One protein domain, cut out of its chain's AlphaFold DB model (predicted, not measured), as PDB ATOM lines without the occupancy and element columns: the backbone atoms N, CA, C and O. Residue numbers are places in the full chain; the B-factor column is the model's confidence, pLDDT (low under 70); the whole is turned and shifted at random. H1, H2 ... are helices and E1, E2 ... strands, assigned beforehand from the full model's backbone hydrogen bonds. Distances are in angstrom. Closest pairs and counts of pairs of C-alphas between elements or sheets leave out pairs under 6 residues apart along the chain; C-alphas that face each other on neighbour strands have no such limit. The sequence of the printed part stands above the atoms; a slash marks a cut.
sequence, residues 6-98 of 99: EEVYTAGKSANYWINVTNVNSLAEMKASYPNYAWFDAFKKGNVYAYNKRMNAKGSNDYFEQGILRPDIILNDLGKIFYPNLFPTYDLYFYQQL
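AT A GLANCE: This is residues 6 to 98 of the 99 residues of an uncharacterized protein of Flavobacteriaceae bacterium (UniProt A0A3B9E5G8). A narrow strip of two short strands, E1 and E2, lies in the middle, with the short helices H1 to H4 toward one end and H5 and the longer H6 toward the other. Residues 83 to 98, with no named element, include residues 96 to 97, which pair briefly with E2. The 93 printed residues, under half of them in named elements, run H1, E1, H2, H3, H4, E2, H5, H6; the class is mostly helix and the sheet parallel. The whole is compact, radius of gyration of the C-alphas 13.9 A, spans 36 by 35 by 22 A.

HOW THE PARTS SIT: H1, residues 6 to 12, touches no helix. E1, residues 18 to 21, is the parallel neighbour of E2, residues 48 to 50, at 24 degrees; N 49 and O 18 are 2.8 A apart, within hydrogen-bond range. Between them come H2, residues 27 to 33, H3, residues 35 to 39, and H4, residues 41 to 44, a strand-helix-strand unit, two parallel strands joined through helices. H2 and H3 only just touch, only at the corner, with 3 pairs of C-alphas within 8 A, Lys 31 and Tyr 37 closest at 6.0 A. H5, residues 62 to 65, and H6, residues 71 to 82, are only just apart, closest C-alphas 8.1 A. Every O i to N i+4 pair is within hydrogen-bond range in H1, H2 and H6; H3 has 0 of 1, but 2 of 2 for i+3, and H4 and H5 are too short.

IN THESE COORDINATES: H1 begins at C-alpha 6 (152.236, 149.433, 168.308) and measures 9.7 A, E1 7.2 A, H2 9.8 A, H3 8.1 A, H4 5.0 A, E2 7.0 A and H5 4.8 A. H6, 16.4 A, ends at C-alpha 82 (146.855, 149.637, 143.012).

THE WHOLE: The C-alphas of Glu 6 and Thr 89, the farthest apart, are 38.9 A apart. The printed part has no cut; the link from E2 to H5 is long. No printed residue is under 70 in pLDDT.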
ATOM      1  N   GLU A   6     153.634 149.694 167.968       95.44
ATOM      2  CA  GLU A   6     152.236 149.433 168.308       95.44
ATOM      3  C   GLU A   6     151.293 150.423 167.622       95.44
ATOM      4  O   GLU A   6     150.235 150.018 167.134       95.44
ATOM      5  N   GLU A   7     151.682 151.697 167.528       97.19
ATOM      6  CA  GLU A   7     150.929 152.726 166.806       97.19
ATOM      7  C   GLU A   7     150.863 152.407 165.307       97.19
ATOM      8  O   GLU A   7     149.778 152.380 164.720       97.19
ATOM      9  N   VAL A   8     152.008 152.076 164.693       95.75
ATOM     10  CA  VAL A   8     152.080 151.700 163.269       95.75
ATOM     11  C   VAL A   8     151.301 150.416 162.994       95.75
ATOM     12  O   VAL A   8     150.552 150.338 162.020       95.75
ATOM     13  N   TYR A   9     151.443 149.402 163.845       97.06
ATOM     14  CA  TYR A   9     150.750 148.128 163.691       97.06
ATOM     15  C   TYR A   9     149.238 148.292 163.855       97.06
ATOM     16  O   TYR A   9     148.473 147.777 163.042       97.06
ATOM     17  N   THR A  10     148.789 149.065 164.846       97.69
ATOM     18  CA  THR A  10     147.362 149.353 165.050       97.69
ATOM     19  C   THR A  10     146.759 150.063 163.841       97.69
ATOM     20  O   THR A  10     145.684 149.671 163.390       97.69
ATOM     21  N   ALA A  11     147.463 151.049 163.276       97.12
ATOM     22  CA  ALA A  11     146.989 151.792 162.111       97.12
ATOM     23  C   ALA A  11     147.077 150.998 160.793       97.12
ATOM     24  O   ALA A  11     146.248 151.184 159.905       97.12
ATOM     25  N   GLY A  12     148.088 150.137 160.642       96.88
ATOM     26  CA  GLY A  12     148.488 149.597 159.341       96.88
ATOM     27  C   GLY A  12     148.352 148.088 159.157       96.88
ATOM     28  O   GLY A  12     148.507 147.624 158.028       96.88
ATOM     29  N   LYS A  13     148.066 147.294 160.202       98.00
ATOM     30  CA  LYS A  13     148.113 145.816 160.120       98.00
ATOM     31  C   LYS A  13     147.285 145.217 158.979       98.00
ATOM     32  O   LYS A  13     147.713 144.227 158.397       98.00
ATOM     33  N   SER A  14     146.138 145.816 158.656       98.38
ATOM     34  CA  SER A  14     145.203 145.339 157.629       98.38
ATOM     35  C   SER A  14     145.361 146.033 156.275       98.38
ATOM     36  O   SER A  14     144.543 145.819 155.381       98.38
ATOM     37  N   ALA A  15     146.374 146.889 156.102       98.25
ATOM     38  CA  ALA A  15     146.615 147.562 154.833       98.25
ATOM     39  C   ALA A  15     146.913 146.537 153.727       98.25
ATOM     40  O   ALA A  15     147.688 145.595 153.910       98.25
ATOM     41  N   ASN A  16     146.302 146.726 152.557       98.06
ATOM     42  CA  ASN A  16     146.500 145.839 151.409       98.06
ATOM     43  C   ASN A  16     147.868 146.005 150.746       98.06
ATOM     44  O   ASN A  16     148.330 145.063 150.103       98.06
ATOM     45  N   TYR A  17     148.474 147.184 150.884       98.38
ATOM     46  CA  TYR A  17     149.719 147.572 150.234       98.38
ATOM     47  C   TYR A  17     150.625 148.299 151.221       98.38
ATOM     48  O   TYR A  17     150.159 149.120 152.010       98.38
ATOM     49  N   TRP A  18     151.922 148.031 151.126       97.88
ATOM     50  CA  TRP A  18     152.964 148.773 151.819       97.88
ATOM     51  C   TRP A  18     153.875 149.396 150.769       97.88
ATOM     52  O   TRP A  18     154.579 148.692 150.050       97.88
ATOM     53  N   ILE A  19     153.838 150.719 150.658       97.25
ATOM     54  CA  ILE A  19     154.633 151.482 149.692       97.25
ATOM     55  C   ILE A  19     155.796 152.197 150.375       97.25
ATOM     56  O   ILE A  19     155.798 152.392 151.589       97.25
ATOM     57  N   ASN A  20     156.750 152.647 149.570       94.12
ATOM     58  CA  ASN A  20     157.890 153.454 150.002       94.12
ATOM     59  C   ASN A  20     158.810 152.767 151.011       94.12
ATOM     60  O   ASN A  20     159.451 153.433 151.827       94.12
ATOM     61  N   VAL A  21     158.910 151.439 150.932       93.31
ATOM     62  CA  VAL A  21     159.929 150.708 151.681       93.31
ATOM     63  C   VAL A  21     161.306 151.064 151.123       93.31
ATOM     64  O   VAL A  21     161.485 151.234 149.917       93.31
ATOM     65  N   THR A  22     162.276 151.219 152.014       82.25
ATOM     66  CA  THR A  22     163.653 151.575 151.675       82.25
ATOM     67  C   THR A  22     164.624 150.622 152.362       82.25
ATOM     68  O   THR A  22     164.258 149.967 153.337       82.25
ATOM     69  N   ASN A  23     165.856 150.558 151.857       78.75
ATOM     70  CA  ASN A  23     166.977 149.810 152.443       78.75
ATOM     71  C   ASN A  23     166.799 148.285 152.550       78.75
ATOM     72  O   ASN A  23     167.505 147.657 153.329       78.75
ATOM     73  N   VAL A  24     165.888 147.693 151.774       87.38
ATOM     74  CA  VAL A  24     165.743 146.236 151.627       87.38
ATOM     75  C   VAL A  24     165.379 145.894 150.185       87.38
ATOM     76  O   VAL A  24     164.719 146.681 149.501       87.38
ATOM     77  N   ASN A  25     165.795 144.717 149.722       88.31
ATOM     78  CA  ASN A  25     165.552 144.232 148.360       88.31
ATOM     79  C   ASN A  25     164.655 142.984 148.315       88.31
ATOM     80  O   ASN A  25     164.274 142.537 147.235       88.31
ATOM     81  N   SER A  26     164.291 142.422 149.472       96.00
ATOM     82  CA  SER A  26     163.400 141.259 149.573       96.00
ATOM     83  C   SER A  26     162.568 141.278 150.856       96.00
ATOM     84  O   SER A  26     162.938 141.907 151.853       96.00
ATOM     85  N   LEU A  27     161.457 140.539 150.858       97.44
ATOM     86  CA  LEU A  27     160.650 140.295 152.056       97.44
ATOM     87  C   LEU A  27     161.452 139.529 153.117       97.44
ATOM     88  O   LEU A  27     161.268 139.752 154.315       97.44
ATOM     89  N   ALA A  28     162.359 138.647 152.689       97.19
ATOM     90  CA  ALA A  28     163.242 137.906 153.583       97.19
ATOM     91  C   ALA A  28     164.187 138.840 154.353       97.19
ATOM     92  O   ALA A  28     164.272 138.747 155.577       97.19
ATOM     93  N   GLU A  29     164.836 139.776 153.657       95.81
ATOM     94  CA  GLU A  29     165.697 140.796 154.265       95.81
ATOM     95  C   GLU A  29     164.899 141.704 155.212       95.81
ATOM     96  O   GLU A  29     165.301 141.930 156.354       95.81
ATOM     97  N   MET A  30     163.705 142.131 154.791       95.50
ATOM     98  CA  MET A  30     162.793 142.911 155.628       95.50
ATOM     99  C   MET A  30     162.430 142.171 156.923       95.50
ATOM    100  O   MET A  30     162.547 142.737 158.010       95.50
ATOM    101  N   LYS A  31     162.062 140.888 156.845       96.50
ATOM    102  CA  LYS A  31     161.753 140.066 158.025       96.50
ATOM    103  C   LYS A  31     162.976 139.825 158.911       96.50
ATOM    104  O   LYS A  31     162.827 139.788 160.129       96.50
ATOM    105  N   ALA A  32     164.158 139.650 158.322       96.19
ATOM    106  CA  ALA A  32     165.401 139.483 159.069       96.19
ATOM    107  C   ALA A  32     165.761 140.751 159.858       96.19
ATOM    108  O   ALA A  32     166.251 140.642 160.978       96.19
ATOM    109  N   SER A  33     165.468 141.935 159.307       94.12
ATOM    110  CA  SER A  33     165.679 143.210 160.004       94.12
ATOM    111  C   SER A  33     164.735 143.391 161.199       94.12
ATOM    112  O   SER A  33     165.166 143.823 162.267       94.12
ATOM    113  N   TYR A  34     163.456 143.029 161.043       94.06
ATOM    114  CA  TYR A  34     162.469 143.103 162.115       94.06
ATOM    115  C   TYR A  34     161.350 142.062 161.917       94.06
ATOM    116  O   TYR A  34     160.466 142.249 161.071       94.06
ATOM    117  N   PRO A  35     161.331 140.966 162.704       96.81
ATOM    118  CA  PRO A  35     160.414 139.843 162.483       96.81
ATOM    119  C   PRO A  35     158.929 140.218 162.470       96.81
ATOM    120  O   PRO A  35     158.143 139.601 161.746       96.81
ATOM    121  N   ASN A  36     158.536 141.248 163.225       97.31
ATOM    122  CA  ASN A  36     157.137 141.655 163.349       97.31
ATOM    123  C   ASN A  36     156.593 142.327 162.078       97.31
ATOM    124  O   ASN A  36     155.380 142.473 161.939       97.31
ATOM    125  N   TYR A  37     157.437 142.688 161.104       96.19
ATOM    126  CA  TYR A  37     156.953 143.113 159.785       96.19
ATOM    127  C   TYR A  37     156.155 142.013 159.077       96.19
ATOM    128  O   TYR A  37     155.223 142.316 158.333       96.19
ATOM    129  N   ALA A  38     156.412 140.741 159.401       97.50
ATOM    130  CA  ALA A  38     155.618 139.621 158.905       97.50
ATOM    131  C   ALA A  38     154.182 139.575 159.463       97.50
ATOM    132  O   ALA A  38     153.369 138.764 159.013       97.50
ATOM    133  N   TRP A  39     153.842 140.420 160.442       98.06
ATOM    134  CA  TRP A  39     152.495 140.476 161.011       98.06
ATOM    135  C   TRP A  39     151.518 141.286 160.149       98.06
ATOM    136  O   TRP A  39     150.309 141.087 160.269       98.06
ATOM    137  N   PHE A  40     152.013 142.144 159.254       98.38
ATOM    138  CA  PHE A  40     151.191 142.991 158.387       98.38
ATOM    139  C   PHE A  40     150.609 142.202 157.208       98.38
ATOM    140  O   PHE A  40     151.284 141.371 156.597       98.38
ATOM    141  N   ASP A  41     149.367 142.498 156.835       98.62
ATOM    142  CA  ASP A  41     148.682 141.804 155.743       98.62
ATOM    143  C   ASP A  41     149.313 142.082 154.375       98.62
ATOM    144  O   ASP A  41     149.412 141.166 153.558       98.62
ATOM    145  N   ALA A  42     149.815 143.299 154.139       98.31
ATOM    146  CA  ALA A  42     150.592 143.623 152.944       98.31
ATOM    147  C   ALA A  42     151.837 142.730 152.807       98.31
ATOM    148  O   ALA A  42     152.102 142.227 151.717       98.31
ATOM    149  N   PHE A  43     152.559 142.471 153.907       98.12
ATOM    150  CA  PHE A  43     153.720 141.574 153.908       98.12
ATOM    151  C   PHE A  43     153.304 140.143 153.568       98.12
ATOM    152  O   PHE A  43     153.865 139.532 152.664       98.12
ATOM    153  N   LYS A  44     152.282 139.617 154.256       98.12
ATOM    154  CA  LYS A  44     151.783 138.248 154.040       98.12
ATOM    155  C   LYS A  44     151.316 138.012 152.600       98.12
ATOM    156  O   LYS A  44     151.467 136.911 152.087       98.12
ATOM    157  N   LYS A  45     150.748 139.038 151.957       97.88
ATOM    158  CA  LYS A  45     150.294 139.002 150.555       97.88
ATOM    159  C   LYS A  45     151.410 139.304 149.547       97.88
ATOM    160  O   LYS A  45     151.169 139.213 148.348       97.88
ATOM    161  N   GLY A  46     152.598 139.695 150.008       97.31
ATOM    162  CA  GLY A  46     153.707 140.132 149.156       97.31
ATOM    163  C   GLY A  46     153.485 141.488 148.476       97.31
ATOM    164  O   GLY A  46     154.193 141.837 147.537       97.31
ATOM    165  N   ASN A  47     152.517 142.284 148.927       98.06
ATOM    166  CA  ASN A  47     152.201 143.602 148.373       98.06
ATOM    167  C   ASN A  47     153.065 144.702 149.010       98.06
ATOM    168  O   ASN A  47     152.550 145.696 149.527       98.06
ATOM    169  N   VAL A  48     154.383 144.506 148.993       98.25
ATOM    170  CA  VAL A  48     155.368 145.439 149.550       98.25
ATOM    171  C   VAL A  48     156.221 145.994 148.418       98.25
ATOM    172  O   VAL A  48     156.765 145.231 147.624       98.25
ATOM    173  N   TYR A  49     156.327 147.317 148.335       98.06
ATOM    174  CA  TYR A  49     156.930 148.016 147.207       98.06
ATOM    175  C   TYR A  49     157.969 149.034 147.671       98.06
ATOM    176  O   TYR A  49     157.705 149.873 148.540       98.06
ATOM    177  N   ALA A  50     159.138 148.986 147.039       96.56
ATOM    178  CA  ALA A  50     160.246 149.904 147.263       96.56
ATOM    179  C   ALA A  50     160.468 150.788 146.030       96.56
ATOM    180  O   ALA A  50     160.353 150.306 144.908       96.56
ATOM    181  N   TYR A  51     160.802 152.068 146.217       95.25
ATOM    182  CA  TYR A  51     161.050 153.029 145.124       95.25
ATOM    183  C   TYR A  51     162.502 152.999 144.603       95.25
ATOM    184  O   TYR A  51     162.973 153.932 143.960       95.25
ATOM    185  N   ASN A  52     163.266 151.955 144.924       94.06
ATOM    186  CA  ASN A  52     164.698 151.851 144.639       94.06
ATOM    187  C   ASN A  52     165.019 150.999 143.399       94.06
ATOM    188  O   ASN A  52     166.161 150.572 143.245       94.06
ATOM    189  N   LYS A  53     164.051 150.758 142.499       94.50
ATOM    190  CA  LYS A  53     164.280 149.960 141.276       94.50
ATOM    191  C   LYS A  53     165.411 150.529 140.417       94.50
ATOM    192  O   LYS A  53     166.128 149.791 139.748       94.50
ATOM    193  N   ARG A  54     165.559 151.854 140.436       94.62
ATOM    194  CA  ARG A  54     166.551 152.614 139.668       94.62
ATOM    195  C   ARG A  54     167.535 153.317 140.601       94.62
ATOM    196  O   ARG A  54     167.771 154.517 140.494       94.62
ATOM    197  N   MET A  55     168.079 152.557 141.547       93.62
ATOM    198  CA  MET A  55     169.143 153.001 142.440       93.62
ATOM    199  C   MET A  55     170.482 152.400 142.005       93.62
ATOM    200  O   MET A  55     170.569 151.205 141.725       93.62
ATOM    201  N   ASN A  56     171.532 153.217 141.926       91.56
ATOM    202  CA  ASN A  56     172.870 152.741 141.572       91.56
ATOM    203  C   ASN A  56     173.634 152.209 142.803       91.56
ATOM    204  O   ASN A  56     173.225 152.394 143.948       91.56
ATOM    205  N   ALA A  57     174.803 151.598 142.577       90.06
ATOM    206  CA  ALA A  57     175.649 151.057 143.647       90.06
ATOM    207  C   ALA A  57     176.200 152.116 144.628       90.06
ATOM    208  O   ALA A  57     176.664 151.766 145.708       90.06
ATOM    209  N   LYS A  58     176.165 153.405 144.261       90.94
ATOM    210  CA  LYS A  58     176.561 154.530 145.124       90.94
ATOM    211  C   LYS A  58     175.387 155.083 145.947       90.94
ATOM    212  O   LYS A  58     175.585 156.030 146.701       90.94
ATOM    213  N   GLY A  59     174.184 154.521 145.799       87.75
ATOM    214  CA  GLY A  59     172.973 154.953 146.498       87.75
ATOM    215  C   GLY A  59     172.219 156.111 145.835       87.75
ATOM    216  O   GLY A  59     171.217 156.558 146.387       87.75
ATOM    217  N   SER A  60     172.644 156.591 144.660       90.69
ATOM    218  CA  SER A  60     171.868 157.588 143.905       90.69
ATOM    219  C   SER A  60     170.588 156.938 143.396       90.69
ATOM    220  O   SER A  60     170.652 155.881 142.760       90.69
ATOM    221  N   ASN A  61     169.441 157.552 143.678       94.06
ATOM    222  CA  ASN A  61     168.129 156.988 143.396       94.06
ATOM    223  C   ASN A  61     167.340 157.902 142.452       94.06
ATOM    224  O   ASN A  61     166.968 159.015 142.825       94.06
ATOM    225  N   ASP A  62     167.033 157.387 141.260       95.12
ATOM    226  CA  ASP A  62     166.336 158.116 140.194       95.12
ATOM    227  C   ASP A  62     164.942 158.620 140.625       95.12
ATOM    228  O   ASP A  62     164.458 159.631 140.116       95.12
ATOM    229  N   TYR A  63     164.309 157.977 141.618       95.75
ATOM    230  CA  TYR A  63     163.052 158.458 142.206       95.75
ATOM    231  C   TYR A  63     163.187 159.873 142.790       95.75
ATOM    232  O   TYR A  63     162.289 160.695 142.631       95.75
ATOM    233  N   PHE A  64     164.311 160.184 143.443       94.56
ATOM    234  CA  PHE A  64     164.546 161.508 144.028       94.56
ATOM    235  C   PHE A  64     165.173 162.501 143.049       94.56
ATOM    236  O   PHE A  64     165.110 163.702 143.290       94.56
ATOM    237  N   GLU A  65     165.759 162.027 141.951       93.94
ATOM    238  CA  GLU A  65     166.370 162.889 140.937       93.94
ATOM    239  C   GLU A  65     165.352 163.275 139.854       93.94
ATOM    240  O   GLU A  65     164.991 164.444 139.722       93.94
ATOM    241  N   GLN A  66     164.840 162.295 139.104       95.44
ATOM    242  CA  GLN A  66     163.873 162.524 138.026       95.44
ATOM    243  C   GLN A  66     162.427 162.504 138.514       95.44
ATOM    244  O   GLN A  66     161.589 163.201 137.945       95.44
ATOM    245  N   GLY A  67     162.106 161.739 139.562       95.94
ATOM    246  CA  GLY A  67     160.723 161.602 140.031       95.94
ATOM    247  C   GLY A  67     160.094 162.922 140.495       95.94
ATOM    248  O   GLY A  67     158.904 163.137 140.279       95.94
ATOM    249  N   ILE A  68     160.895 163.855 141.021       94.19
ATOM    250  CA  ILE A  68     160.435 165.210 141.383       94.19
ATOM    251  C   ILE A  68     159.994 166.002 140.140       94.19
ATOM    252  O   ILE A  68     159.029 166.762 140.200       94.19
ATOM    253  N   LEU A  69     160.677 165.810 139.009       97.75
ATOM    254  CA  LEU A  69     160.361 166.460 137.732       97.75
ATOM    255  C   LEU A  69     159.292 165.702 136.931       97.75
ATOM    256  O   LEU A  69     158.666 166.280 136.045       97.75
ATOM    257  N   ARG A  70     159.089 164.413 137.228       97.56
ATOM    258  CA  ARG A  70     158.156 163.505 136.545       97.56
ATOM    259  C   ARG A  70     157.181 162.836 137.519       97.56
ATOM    260  O   ARG A  70     157.132 161.602 137.598       97.56
ATOM    261  N   PRO A  71     156.361 163.623 138.245       97.44
ATOM    262  CA  PRO A  71     155.343 163.072 139.134       97.44
ATOM    263  C   PRO A  71     154.309 162.229 138.376       97.44
ATOM    264  O   PRO A  71     153.729 161.316 138.951       97.44
ATOM    265  N   ASP A  72     154.113 162.472 137.078       98.25
ATOM    266  CA  ASP A  72     153.262 161.660 136.208       98.25
ATOM    267  C   ASP A  72     153.717 160.193 136.139       98.25
ATOM    268  O   ASP A  72     152.886 159.288 136.179       98.25
ATOM    269  N   ILE A  73     155.029 159.934 136.120       98.31
ATOM    270  CA  ILE A  73     155.573 158.569 136.136       98.31
ATOM    271  C   ILE A  73     155.352 157.921 137.509       98.31
ATOM    272  O   ILE A  73     154.959 156.758 137.579       98.31
ATOM    273  N   ILE A  74     155.530 158.669 138.604       98.00
ATOM    274  CA  ILE A  74     155.232 158.164 139.957       98.00
ATOM    275  C   ILE A  74     153.749 157.787 140.070       98.00
ATOM    276  O   ILE A  74     153.413 156.727 140.600       98.00
ATOM    277  N   LEU A  75     152.855 158.626 139.545       98.19
ATOM    278  CA  LEU A  75     151.420 158.351 139.538       98.19
ATOM    279  C   LEU A  75     151.075 157.118 138.693       98.19
ATOM    280  O   LEU A  75     150.238 156.327 139.121       98.19
ATOM    281  N   ASN A  76     151.734 156.907 137.550       98.44
ATOM    282  CA  ASN A  76     151.547 155.695 136.746       98.44
ATOM    283  C   ASN A  76     152.044 154.433 137.469       98.44
ATOM    284  O   ASN A  76     151.357 153.412 137.441       98.44
ATOM    285  N   ASP A  77     153.178 154.497 138.174       98.56
ATOM    286  CA  ASP A  77     153.659 153.392 139.014       98.56
ATOM    287  C   ASP A  77     152.644 153.034 140.103       98.56
ATOM    288  O   ASP A  77     152.259 151.872 140.238       98.56
ATOM    289  N   LEU A  78     152.159 154.027 140.854       98.50
ATOM    290  CA  LEU A  78     151.140 153.815 141.885       98.50
ATOM    291  C   LEU A  78     149.824 153.305 141.277       98.50
ATOM    292  O   LEU A  78     149.200 152.398 141.830       98.50
ATOM    293  N   GLY A  79     149.434 153.824 140.111       98.38
ATOM    294  CA  GLY A  79     148.286 153.351 139.342       98.38
ATOM    295  C   GLY A  79     148.407 151.872 138.979       98.38
ATOM    296  O   GLY A  79     147.484 151.101 139.234       98.38
ATOM    297  N   LYS A  80     149.568 151.445 138.474       98.50
ATOM    298  CA  LYS A  80     149.865 150.037 138.179       98.50
ATOM    299  C   LYS A  80     149.858 149.161 139.432       98.50
ATOM    300  O   LYS A  80     149.353 148.043 139.364       98.50
ATOM    301  N   ILE A  81     150.396 149.644 140.554       98.31
ATOM    302  CA  ILE A  81     150.434 148.907 141.829       98.31
ATOM    303  C   ILE A  81     149.020 148.673 142.367       98.31
ATOM    304  O   ILE A  81     148.690 147.554 142.757       98.31
ATOM    305  N   PHE A  82     148.181 149.710 142.393       98.12
ATOM    306  CA  PHE A  82     146.855 149.637 143.012       98.12
ATOM    307  C   PHE A  82     145.769 149.106 142.071       98.12
ATOM    308  O   PHE A  82     144.823 148.465 142.531       98.12
ATOM    309  N   TYR A  83     145.908 149.337 140.764       97.56
ATOM    310  CA  TYR A  83     144.918 148.995 139.742       97.56
ATOM    311  C   TYR A  83     145.575 148.336 138.515       97.56
ATOM    312  O   TYR A  83     145.469 148.848 137.398       97.56
ATOM    313  N   PRO A  84     146.227 147.168 138.670       96.75
ATOM    314  CA  PRO A  84     147.054 146.569 137.618       96.75
ATOM    315  C   PRO A  84     146.307 146.286 136.309       96.75
ATOM    316  O   PRO A  84     146.914 146.341 135.238       96.75
ATOM    317  N   ASN A  85     144.994 146.039 136.385       97.50
ATOM    318  CA  ASN A  85     144.130 145.781 135.231       97.50
ATOM    319  C   ASN A  85     143.906 147.019 134.347       97.50
ATOM    320  O   ASN A  85     143.624 146.863 133.163       97.50
ATOM    321  N   LEU A  86     144.030 148.233 134.898       98.00
ATOM    322  CA  LEU A  86     143.922 149.484 134.133       98.00
ATOM    323  C   LEU A  86     145.238 149.857 133.436       98.00
ATOM    324  O   LEU A  86     145.242 150.668 132.517       98.00
ATOM    325  N   PHE A  87     146.346 149.237 133.846       97.81
ATOM    326  CA  PHE A  87     147.693 149.502 133.344       97.81
ATOM    327  C   PHE A  87     148.352 148.215 132.815       97.81
ATOM    328  O   PHE A  87     149.475 147.894 133.207       97.81
ATOM    329  N   PRO A  88     147.689 147.413 131.961       95.88
ATOM    330  CA  PRO A  88     148.122 146.047 131.656       95.88
ATOM    331  C   PRO A  88     149.526 145.982 131.038       95.88
ATOM    332  O   PRO A  88     150.278 145.065 131.352       95.88
ATOM    333  N   THR A  89     149.899 146.987 130.243       96.62
ATOM    334  CA  THR A  89     151.172 147.073 129.510       96.62
ATOM    335  C   THR A  89     152.211 147.986 130.160       96.62
ATOM    336  O   THR A  89     153.297 148.148 129.615       96.62
ATOM    337  N   TYR A  90     151.888 148.618 131.292       97.88
ATOM    338  CA  TYR A  90     152.813 149.521 131.970       97.88
ATOM    339  C   TYR A  90     153.729 148.746 132.917       97.88
ATOM    340  O   TYR A  90     153.256 148.039 133.815       97.88
ATOM    341  N   ASP A  91     155.031 148.936 132.742       97.75
ATOM    342  CA  ASP A  91     156.058 148.431 133.642       97.75
ATOM    343  C   ASP A  91     156.421 149.493 134.674       97.75
ATOM    344  O   ASP A  91     156.656 150.650 134.329       97.75
ATOM    345  N   LEU A  92     156.521 149.084 135.943       97.88
ATOM    346  CA  LEU A  92     156.935 149.990 137.014       97.88
ATOM    347  C   LEU A  92     158.287 150.624 136.684       97.88
ATOM    348  O   LEU A  92     159.235 149.916 136.332       97.88
ATOM    349  N   TYR A  93     158.393 151.937 136.818       97.75
ATOM    350  CA  TYR A  93     159.584 152.686 136.457       97.75
ATOM    351  C   TYR A  93     160.506 152.882 137.664       97.75
ATOM    352  O   TYR A  93     161.658 152.445 137.638       97.75
ATOM    353  N   PHE A  94     160.001 153.477 138.743       97.06
ATOM    354  CA  PHE A  94     160.743 153.719 139.981       97.06
ATOM    355  C   PHE A  94     160.520 152.627 141.030       97.06
ATOM    356  O   PHE A  94     161.431 152.314 141.801       97.06
ATOM    357  N   TYR A  95     159.322 152.041 141.066       97.25
ATOM    358  CA  TYR A  95     158.970 151.042 142.070       97.25
ATOM    359  C   TYR A  95     159.329 149.617 141.654       97.25
ATOM    360  O   TYR A  95     159.279 149.241 140.484       97.25
ATOM    361  N   GLN A  96     159.628 148.782 142.641       96.12
ATOM    362  CA  GLN A  96     159.702 147.333 142.507       96.12
ATOM    363  C   GLN A  96     158.969 146.656 143.662       96.12
ATOM    364  O   GLN A  96     158.996 147.136 144.795       96.12
ATOM    365  N   GLN A  97     158.310 145.537 143.365       97.25
ATOM    366  CA  GLN A  97     157.718 144.674 144.380       97.25
ATOM    367  C   GLN A  97     158.821 143.837 145.028       97.25
ATOM    368  O   GLN A  97     159.572 143.166 144.316       97.25
ATOM    369  N   LEU A  98     158.889 143.839 146.359       96.81
ATOM    370  CA  LEU A  98     159.786 142.952 147.090       96.81
ATOM    371  C   LEU A  98     159.320 141.502 146.924       96.81
ATOM    372  O   LEU A  98     158.126 141.212 147.018       96.81
TER     373      LEU A  98